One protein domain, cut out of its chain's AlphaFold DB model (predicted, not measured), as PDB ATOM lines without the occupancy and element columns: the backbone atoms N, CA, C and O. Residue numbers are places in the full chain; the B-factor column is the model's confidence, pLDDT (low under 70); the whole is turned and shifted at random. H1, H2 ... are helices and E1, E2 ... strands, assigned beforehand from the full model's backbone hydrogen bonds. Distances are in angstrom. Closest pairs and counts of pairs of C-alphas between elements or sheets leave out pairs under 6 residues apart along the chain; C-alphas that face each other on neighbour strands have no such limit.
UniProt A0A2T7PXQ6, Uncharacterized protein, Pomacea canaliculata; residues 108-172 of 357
ATOM      1  N   VAL A 108      -2.125 -64.233  19.648       83.00
ATOM      2  CA  VAL A 108      -1.243 -63.210  19.079       83.00
ATOM      3  C   VAL A 108      -1.839 -61.841  19.359       83.00
ATOM      4  O   VAL A 108      -2.975 -61.568  18.970       83.00
ATOM      5  N   CYS A 109      -1.054 -60.978  19.996       83.44
ATOM      6  CA  CYS A 109      -1.403 -59.581  20.209       83.44
ATOM      7  C   CYS A 109      -0.829 -58.726  19.075       83.44
ATOM      8  O   CYS A 109       0.373 -58.749  18.806       83.44
ATOM      9  N   TYR A 110      -1.686 -57.971  18.400       86.88
ATOM     10  CA  TYR A 110      -1.302 -57.071  17.320       86.88
ATOM     11  C   TYR A 110      -0.828 -55.716  17.852       86.88
ATOM     12  O   TYR A 110      -0.980 -55.392  19.029       86.88
ATOM     13  N   ASN A 111      -0.253 -54.905  16.959       87.94
ATOM     14  CA  ASN A 111       0.024 -53.482  17.193       87.94
ATOM     15  C   ASN A 111       0.851 -53.179  18.459       87.94
ATOM     16  O   ASN A 111       0.672 -52.149  19.107       87.94
ATOM     17  N   GLY A 112       1.776 -54.081  18.798       85.19
ATOM     18  CA  GLY A 112       2.654 -53.943  19.961       85.19
ATOM     19  C   GLY A 112       2.009 -54.325  21.295       85.19
ATOM     20  O   GLY A 112       2.595 -54.048  22.337       85.19
ATOM     21  N   GLY A 113       0.825 -54.948  21.282       86.88
ATOM     22  CA  GLY A 113       0.245 -55.549  22.477       86.88
ATOM     23  C   GLY A 113       1.093 -56.711  23.007       86.88
ATOM     24  O   GLY A 113       1.800 -57.382  22.255       86.88
ATOM     25  N   SER A 114       1.004 -56.962  24.311       86.00
ATOM     26  CA  SER A 114       1.724 -58.038  25.000       86.00
ATOM     27  C   SER A 114       0.751 -59.006  25.661       86.00
ATOM     28  O   SER A 114      -0.240 -58.568  26.239       86.00
ATOM     29  N   ILE A 115       1.046 -60.301  25.640       84.31
ATOM     30  CA  ILE A 115       0.246 -61.302  26.357       84.31
ATOM     31  C   ILE A 115       0.387 -61.064  27.872       84.31
ATOM     32  O   ILE A 115       1.498 -60.843  28.360       84.31
ATOM     33  N   VAL A 116      -0.726 -61.062  28.614       82.06
ATOM     34  CA  VAL A 116      -0.710 -60.934  30.084       82.06
ATOM     35  C   VAL A 116      -0.148 -62.203  30.745       82.06
ATOM     36  O   VAL A 116      -0.040 -63.251  30.117       82.06
ATOM     37  N   SER A 117       0.224 -62.132  32.025       74.69
ATOM     38  CA  SER A 117       0.995 -63.187  32.707       74.69
ATOM     39  C   SER A 117       0.339 -64.572  32.749       74.69
ATOM     40  O   SER A 117       1.053 -65.564  32.867       74.69
ATOM     41  N   ASP A 118      -0.990 -64.653  32.676       74.00
ATOM     42  CA  ASP A 118      -1.729 -65.923  32.666       74.00
ATOM     43  C   ASP A 118      -1.887 -66.539  31.262       74.00
ATOM     44  O   ASP A 118      -2.377 -67.659  31.138       74.00
ATOM     45  N   GLY A 119      -1.447 -65.843  30.208       70.50
ATOM     46  CA  GLY A 119      -1.523 -66.324  28.829       70.50
ATOM     47  C   GLY A 119      -2.898 -66.193  28.167       70.50
ATOM     48  O   GLY A 119      -3.055 -66.642  27.036       70.50
ATOM     49  N   THR A 120      -3.893 -65.604  28.836       72.38
ATOM     50  CA  THR A 120      -5.298 -65.661  28.392       72.38
ATOM     51  C   THR A 120      -5.780 -64.422  27.636       72.38
ATOM     52  O   THR A 120      -6.775 -64.500  26.917       72.38
ATOM     53  N   ALA A 121      -5.076 -63.289  27.749       76.88
ATOM     54  CA  ALA A 121      -5.495 -62.017  27.159       76.88
ATOM     55  C   ALA A 121      -4.330 -61.150  26.648       76.88
ATOM     56  O   ALA A 121      -3.166 -61.325  27.017       76.88
ATOM     57  N   CYS A 122      -4.660 -60.179  25.795       82.31
ATOM     58  CA  CYS A 122      -3.722 -59.169  25.318       82.31
ATOM     59  C   CYS A 122      -3.838 -57.875  26.125       82.31
ATOM     60  O   CYS A 122      -4.916 -57.293  26.228       82.31
ATOM     61  N   LYS A 123      -2.699 -57.389  26.622       85.81
ATOM     62  CA  LYS A 123      -2.510 -56.024  27.113       85.81
ATOM     63  C   LYS A 123      -2.166 -55.117  25.943       85.81
ATOM     64  O   LYS A 123      -1.091 -55.239  25.353       85.81
ATOM     65  N   CYS A 124      -3.079 -54.211  25.614       84.94
ATOM     66  CA  CYS A 124      -2.901 -53.264  24.520       84.94
ATOM     67  C   CYS A 124      -2.156 -52.000  24.962       84.94
ATOM     68  O   CYS A 124      -2.074 -51.684  26.148       84.94
ATOM     69  N   VAL A 125      -1.599 -51.281  23.988       85.00
ATOM     70  CA  VAL A 125      -0.820 -50.049  24.189       85.00
ATOM     71  C   VAL A 125      -1.264 -48.974  23.200       85.00
ATOM     72  O   VAL A 125      -1.943 -49.278  22.225       85.00
ATOM     73  N   ASN A 126      -0.871 -47.714  23.416       83.19
ATOM     74  CA  ASN A 126      -1.028 -46.612  22.450       83.19
ATOM     75  C   ASN A 126      -2.460 -46.382  21.918       83.19
ATOM     76  O   ASN A 126      -2.628 -45.876  20.809       83.19
ATOM     77  N   GLY A 127      -3.483 -46.739  22.703       87.38
ATOM     78  CA  GLY A 127      -4.895 -46.566  22.347       87.38
ATOM     79  C   GLY A 127      -5.479 -47.688  21.486       87.38
ATOM     80  O   GLY A 127      -6.610 -47.569  21.014       87.38
ATOM     81  N   TYR A 128      -4.744 -48.787  21.281       88.31
ATOM     82  CA  TYR A 128      -5.305 -50.004  20.698       88.31
ATOM     83  C   TYR A 128      -6.216 -50.726  21.694       88.31
ATOM     84  O   TYR A 128      -5.959 -50.740  22.896       88.31
ATOM     85  N   VAL A 129      -7.277 -51.336  21.174       86.50
ATOM     86  CA  VAL A 129      -8.306 -52.077  21.909       86.50
ATOM     87  C   VAL A 129      -8.780 -53.275  21.082       86.50
ATOM     88  O   VAL A 129      -8.431 -53.416  19.905       86.50
ATOM     89  N   GLY A 130      -9.595 -54.129  21.696       82.88
ATOM     90  CA  GLY A 130     -10.013 -55.416  21.138       82.88
ATOM     91  C   GLY A 130      -9.311 -56.578  21.832       82.88
ATOM     92  O   GLY A 130      -8.350 -56.375  22.575       82.88
ATOM     93  N   SER A 131      -9.796 -57.799  21.609       82.44
ATOM     94  CA  SER A 131      -9.266 -58.990  22.290       82.44
ATOM     95  C   SER A 131      -7.819 -59.297  21.897       82.44
ATOM     96  O   SER A 131      -7.106 -59.961  22.649       82.44
ATOM     97  N   ARG A 132      -7.366 -58.781  20.747       83.81
ATOM     98  CA  ARG A 132      -6.006 -58.933  20.226       83.81
ATOM     99  C   ARG A 132      -5.360 -57.598  19.850       83.81
ATOM    100  O   ARG A 132      -4.378 -57.595  19.112       83.81
ATOM    101  N   CYS A 133      -5.871 -56.470  20.347       86.06
ATOM    102  CA  CYS A 133      -5.368 -55.123  20.038       86.06
ATOM    103  C   CYS A 133      -5.428 -54.758  18.541       86.06
ATOM    104  O   CYS A 133      -4.577 -54.036  18.025       86.06
ATOM    105  N   GLU A 134      -6.417 -55.279  17.822       87.25
ATOM    106  CA  GLU A 134      -6.536 -55.220  16.365       87.25
ATOM    107  C   GLU A 134      -6.957 -53.850  15.811       87.25
ATOM    108  O   GLU A 134      -6.776 -53.583  14.622       87.25
ATOM    109  N   ARG A 135      -7.501 -52.962  16.649       92.06
ATOM    110  CA  ARG A 135      -7.999 -51.648  16.218       92.06
ATOM    111  C   ARG A 135      -7.745 -50.566  17.255       92.06
ATOM    112  O   ARG A 135      -7.551 -50.855  18.426       92.06
ATOM    113  N   LEU A 136      -7.799 -49.311  16.826       91.31
ATOM    114  CA  LEU A 136      -7.775 -48.173  17.743       91.31
ATOM    115  C   LEU A 136      -9.139 -47.971  18.408       91.31
ATOM    116  O   LEU A 136     -10.188 -48.257  17.817       91.31
ATOM    117  N   ALA A 137      -9.102 -47.461  19.633       91.25
ATOM    118  CA  ALA A 137     -10.275 -46.988  20.346       91.25
ATOM    119  C   ALA A 137     -10.911 -45.805  19.618       91.25
ATOM    120  O   ALA A 137     -10.223 -45.012  18.972       91.25
ATOM    121  N   LYS A 138     -12.228 -45.660  19.738       91.62
ATOM    122  CA  LYS A 138     -12.954 -44.524  19.162       91.62
ATOM    123  C   LYS A 138     -12.763 -43.249  19.977       91.62
ATOM    124  O   LYS A 138     -12.778 -42.166  19.402       91.62
ATOM    125  N   ASP A 139     -12.580 -43.392  21.286       90.81
ATOM    126  CA  ASP A 139     -12.350 -42.309  22.238       90.81
ATOM    127  C   ASP A 139     -11.751 -42.815  23.560       90.81
ATOM    128  O   ASP A 139     -11.514 -44.012  23.746       90.81
ATOM    129  N   CYS A 140     -11.523 -41.891  24.495       91.12
ATOM    130  CA  CYS A 140     -10.971 -42.205  25.807       91.12
ATOM    131  C   CYS A 140     -11.861 -43.118  26.650       91.12
ATOM    132  O   CYS A 140     -11.333 -43.904  27.430       91.12
ATOM    133  N   LYS A 141     -13.189 -43.074  26.479       90.12
ATOM    134  CA  LYS A 141     -14.108 -43.947  27.224       90.12
ATOM    135  C   LYS A 141     -13.799 -45.416  26.964       90.12
ATOM    136  O   LYS A 141     -13.765 -46.220  27.889       90.12
ATOM    137  N   GLU A 142     -13.539 -45.761  25.707       89.25
ATOM    138  CA  GLU A 142     -13.189 -47.124  25.319       89.25
ATOM    139  C   GLU A 142     -11.796 -47.545  25.815       89.25
ATOM    140  O   GLU A 142     -11.624 -48.686  26.238       89.25
ATOM    141  N   ILE A 143     -10.828 -46.623  25.836       88.00
ATOM    142  CA  ILE A 143      -9.494 -46.862  26.415       88.00
ATOM    143  C   ILE A 143      -9.596 -47.135  27.919       88.00
ATOM    144  O   ILE A 143      -8.994 -48.075  28.430       88.00
ATOM    145  N   ILE A 144     -10.373 -46.326  28.640       85.56
ATOM    146  CA  ILE A 144     -10.575 -46.485  30.084       85.56
ATOM    147  C   ILE A 144     -11.285 -47.816  30.366       85.56
ATOM    148  O   ILE A 144     -10.847 -48.582  31.224       85.56
ATOM    149  N   ALA A 145     -12.335 -48.132  29.601       83.94
ATOM    150  CA  ALA A 145     -13.092 -49.374  29.741       83.94
ATOM    151  C   ALA A 145     -12.275 -50.630  29.407       83.94
ATOM    152  O   ALA A 145     -12.585 -51.705  29.916       83.94
ATOM    153  N   SER A 146     -11.220 -50.520  28.592       78.44
ATOM    154  CA  SER A 146     -10.347 -51.659  28.304       78.44
ATOM    155  C   SER A 146      -9.479 -52.064  29.502       78.44
ATOM    156  O   SER A 146      -8.781 -53.068  29.414       78.44
ATOM    157  N   GLY A 147      -9.460 -51.282  30.589       73.00
ATOM    158  CA  GLY A 147      -8.644 -51.554  31.777       73.00
ATOM    159  C   GLY A 147      -7.142 -51.333  31.569       73.00
ATOM    160  O   GLY A 147      -6.347 -51.665  32.444       73.00
ATOM    161  N   TYR A 148      -6.745 -50.758  30.428       67.19
ATOM    162  CA  TYR A 148      -5.344 -50.548  30.035       67.19
ATOM    163  C   TYR A 148      -4.935 -49.070  30.050       67.19
ATOM    164  O   TYR A 148      -3.987 -48.666  29.377       67.19
ATOM    165  N   TYR A 149      -5.642 -48.267  30.845       67.50
ATOM    166  CA  TYR A 149      -5.267 -46.892  31.148       67.50
ATOM    167  C   TYR A 149      -4.105 -46.883  32.149       67.50
ATOM    168  O   TYR A 149      -4.290 -47.150  33.337       67.50
ATOM    169  N   ASP A 150      -2.894 -46.614  31.661       62.66
ATOM    170  CA  ASP A 150      -1.707 -46.469  32.502       62.66
ATOM    171  C   ASP A 150      -1.447 -44.985  32.783       62.66
ATOM    172  O   ASP A 150      -0.941 -44.256  31.932       62.66
ATOM    173  N   VAL A 151      -1.788 -44.554  34.002       57.66
ATOM    174  CA  VAL A 151      -1.627 -43.170  34.487       57.66
ATOM    175  C   VAL A 151      -0.164 -42.702  34.432       57.66
ATOM    176  O   VAL A 151       0.108 -41.504  34.441       57.66
ATOM    177  N   LEU A 152       0.797 -43.635  34.390       54.81
ATOM    178  CA  LEU A 152       2.229 -43.335  34.376       54.81
ATOM    179  C   LEU A 152       2.769 -43.047  32.967       54.81
ATOM    180  O   LEU A 152       3.874 -42.522  32.832       54.81
ATOM    181  N   LEU A 153       2.011 -43.365  31.914       56.75
ATOM    182  CA  LEU A 153       2.407 -43.176  30.521       56.75
ATOM    183  C   LEU A 153       1.600 -42.033  29.914       56.75
ATOM    184  O   LEU A 153       0.594 -42.294  29.268       56.75
ATOM    185  N   HIS A 154       2.064 -40.791  30.137       62.47
ATOM    186  CA  HIS A 154       1.626 -39.543  29.488       62.47
ATOM    187  C   HIS A 154       0.290 -39.692  28.757       62.47
ATOM    188  O   HIS A 154       0.311 -40.090  27.596       62.47
ATOM    189  N   ASN A 155      -0.826 -39.387  29.432       81.38
ATOM    190  CA  ASN A 155      -2.208 -39.766  29.089       81.38
ATOM    191  C   ASN A 155      -2.741 -39.333  27.693       81.38
ATOM    192  O   ASN A 155      -3.948 -39.261  27.492       81.38
ATOM    193  N   ILE A 156      -1.893 -38.997  26.721       87.56
ATOM    194  CA  ILE A 156      -2.226 -38.775  25.320       87.56
ATOM    195  C   ILE A 156      -2.200 -40.102  24.559       87.56
ATOM    196  O   ILE A 156      -1.150 -40.717  24.379       87.56
ATOM    197  N   PHE A 157      -3.352 -40.483  24.021       88.25
ATOM    198  CA  PHE A 157      -3.525 -41.703  23.242       88.25
ATOM    199  C   PHE A 157      -3.896 -41.397  21.794       88.25
ATOM    200  O   PHE A 157      -4.479 -40.354  21.489       88.25
ATOM    201  N   ASN A 158      -3.582 -42.339  20.901       91.31
ATOM    202  CA  ASN A 158      -4.131 -42.328  19.554       91.31
ATOM    203  C   ASN A 158      -5.517 -42.969  19.581       91.31
ATOM    204  O   ASN A 158      -5.681 -44.091  20.050       91.31
ATOM    205  N   ILE A 159      -6.502 -42.270  19.038       92.75
ATOM    206  CA  ILE A 159      -7.858 -42.776  18.845       92.75
ATOM    207  C   ILE A 159      -8.251 -42.617  17.381       92.75
ATOM    208  O   ILE A 159      -7.658 -41.834  16.635       92.75
ATOM    209  N   ARG A 160      -9.275 -43.346  16.957       94.94
ATOM    210  CA  ARG A 160      -9.854 -43.229  15.624       94.94
ATOM    211  C   ARG A 160     -11.376 -43.109  15.722       94.94
ATOM    212  O   ARG A 160     -12.069 -44.127  15.657       94.94
ATOM    213  N   PRO A 161     -11.905 -41.878  15.862       93.12
ATOM    214  CA  PRO A 161     -13.337 -41.617  15.738       93.12
ATOM    215  C   PRO A 161     -13.884 -42.113  14.396       93.12
ATOM    216  O   PRO A 161     -13.143 -42.247  13.423       93.12
ATOM    217  N   SER A 162     -15.195 -42.338  14.313       88.38
ATOM    218  CA  SER A 162     -15.816 -43.020  13.166       88.38
ATOM    219  C   SER A 162     -15.578 -42.329  11.815       88.38
ATOM    220  O   SER A 162     -15.451 -43.004  10.800       88.38
ATOM    221  N   LEU A 163     -15.495 -40.993  11.797       87.31
ATOM    222  CA  LEU A 163     -15.241 -40.207  10.580       87.31
ATOM    223  C   LEU A 163     -13.748 -39.947  10.317       87.31
ATOM    224  O   LEU A 163     -13.395 -39.355   9.298       87.31
ATOM    225  N   ALA A 164     -12.862 -40.363  11.222       92.12
ATOM    226  CA  ALA A 164     -11.434 -40.117  11.098       92.12
ATOM    227  C   ALA A 164     -10.775 -41.145  10.160       92.12
ATOM    228  O   ALA A 164     -10.753 -42.359  10.404       92.12
ATOM    229  N   THR A 165     -10.188 -40.651   9.070       90.88
ATOM    230  CA  THR A 165      -9.426 -41.471   8.115       90.88
ATOM    231  C   THR A 165      -8.033 -41.831   8.634       90.88
ATOM    232  O   THR A 165      -7.487 -42.857   8.233       90.88
ATOM    233  N   ALA A 166      -7.500 -41.043   9.568       92.50
ATOM    234  CA  ALA A 166      -6.242 -41.270  10.270       92.50
ATOM    235  C   ALA A 166      -6.439 -41.133  11.794       92.50
ATOM    236  O   ALA A 166      -7.407 -40.500  12.221       92.50
ATOM    237  N   PRO A 167      -5.553 -41.719  12.622       93.31
ATOM    238  CA  PRO A 167      -5.608 -41.552  14.070       93.31
ATOM    239  C   PRO A 167      -5.419 -40.093  14.490       93.31
ATOM    240  O   PRO A 167      -4.624 -39.367  13.891       93.31
ATOM    241  N   ILE A 168      -6.101 -39.693  15.558       93.00
ATOM    242  CA  ILE A 168      -5.929 -38.394  16.212       93.00
ATOM    243  C   ILE A 168      -5.422 -38.593  17.637       93.00
ATOM    244  O   ILE A 168      -5.661 -39.637  18.246       93.00
ATOM    245  N   ARG A 169      -4.732 -37.586  18.177       90.81
ATOM    246  CA  ARG A 169      -4.197 -37.614  19.543       90.81
ATOM    247  C   ARG A 169      -5.140 -36.898  20.499       90.81
ATOM    248  O   ARG A 169      -5.444 -35.728  20.280       90.81
ATOM    249  N   VAL A 170      -5.543 -37.573  21.571       92.38
ATOM    250  CA  VAL A 170      -6.422 -37.021  22.610       92.38
ATOM    251  C   VAL A 170      -5.819 -37.254  23.988       92.38
ATOM    252  O   VAL A 170      -5.232 -38.307  24.228       92.38
ATOM    253  N   LEU A 171      -5.956 -36.279  24.882       92.94
ATOM    254  CA  LEU A 171      -5.603 -36.434  26.288       92.94
ATOM    255  C   LEU A 171      -6.769 -37.100  27.031       92.94
ATOM    256  O   LEU A 171      -7.852 -36.523  27.120       92.94
ATOM    257  N   CYS A 172      -6.543 -38.298  27.557       91.31
ATOM    258  CA  CYS A 172      -7.524 -39.043  28.328       91.31
ATOM    259  C   CYS A 172      -7.397 -38.775  29.824       91.31
ATOM    260  O   CYS A 172      -6.299 -38.587  30.344       91.31
TER     261      CYS A 172
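AT A GLANCE: This is residues 108 to 172 of the 357 residues of an uncharacterized protein of Pomacea canaliculata (UniProt A0A2T7PXQ6). The model has little regular structure: a small hairpin of two strands, E1 and E2, makes one end of the long axis, the short helix H1 packs near it with Cys 140 close to Cys 172, and the long stretch of residues 108 to 139, which has no named element and two short pairings, winds in loops from the middle out to the other end, where the loop around Asp 118 lies. The printed part has 65 residues, 15 of them in named elements, in the order H1, E1, E2; the class is mixed and the two-stranded sheet antiparallel. It is compact, with a radius of gyration of the C-alphas of 11.4 A and spans of 35 by 25 by 17 A.

IN THESE COORDINATES: Residues 114 to 115 pair antiparallel with 122 to 123, and 128 to 129 with 135 to 136. H1, residues 140 to 145, begins at C-alpha 140 (-10.971, -42.205, 25.807). E1 is residues 156 to 159, 9.5 A; E2, residues 168 to 172, 12.2 A, ends at C-alpha 172 (-7.524, -39.043, 28.328).

HOW THE PARTS SIT: In the hairpin E1 and E2, antiparallel at 131 degrees, N 157 and O 170 are 2.9 A apart, within hydrogen-bond range. The closest C-alphas of H1 and E2, Cys 140 and Cys 172, are 5.3 A apart. In H1 every O i to N i+4 pair is within hydrogen-bond range.

THE WHOLE: The C-alphas farthest apart, Asp 118 and Leu 163, are 36.5 A apart. The printed part has no cut, and both links are short. Residues 148 to 154 have pLDDT under 70.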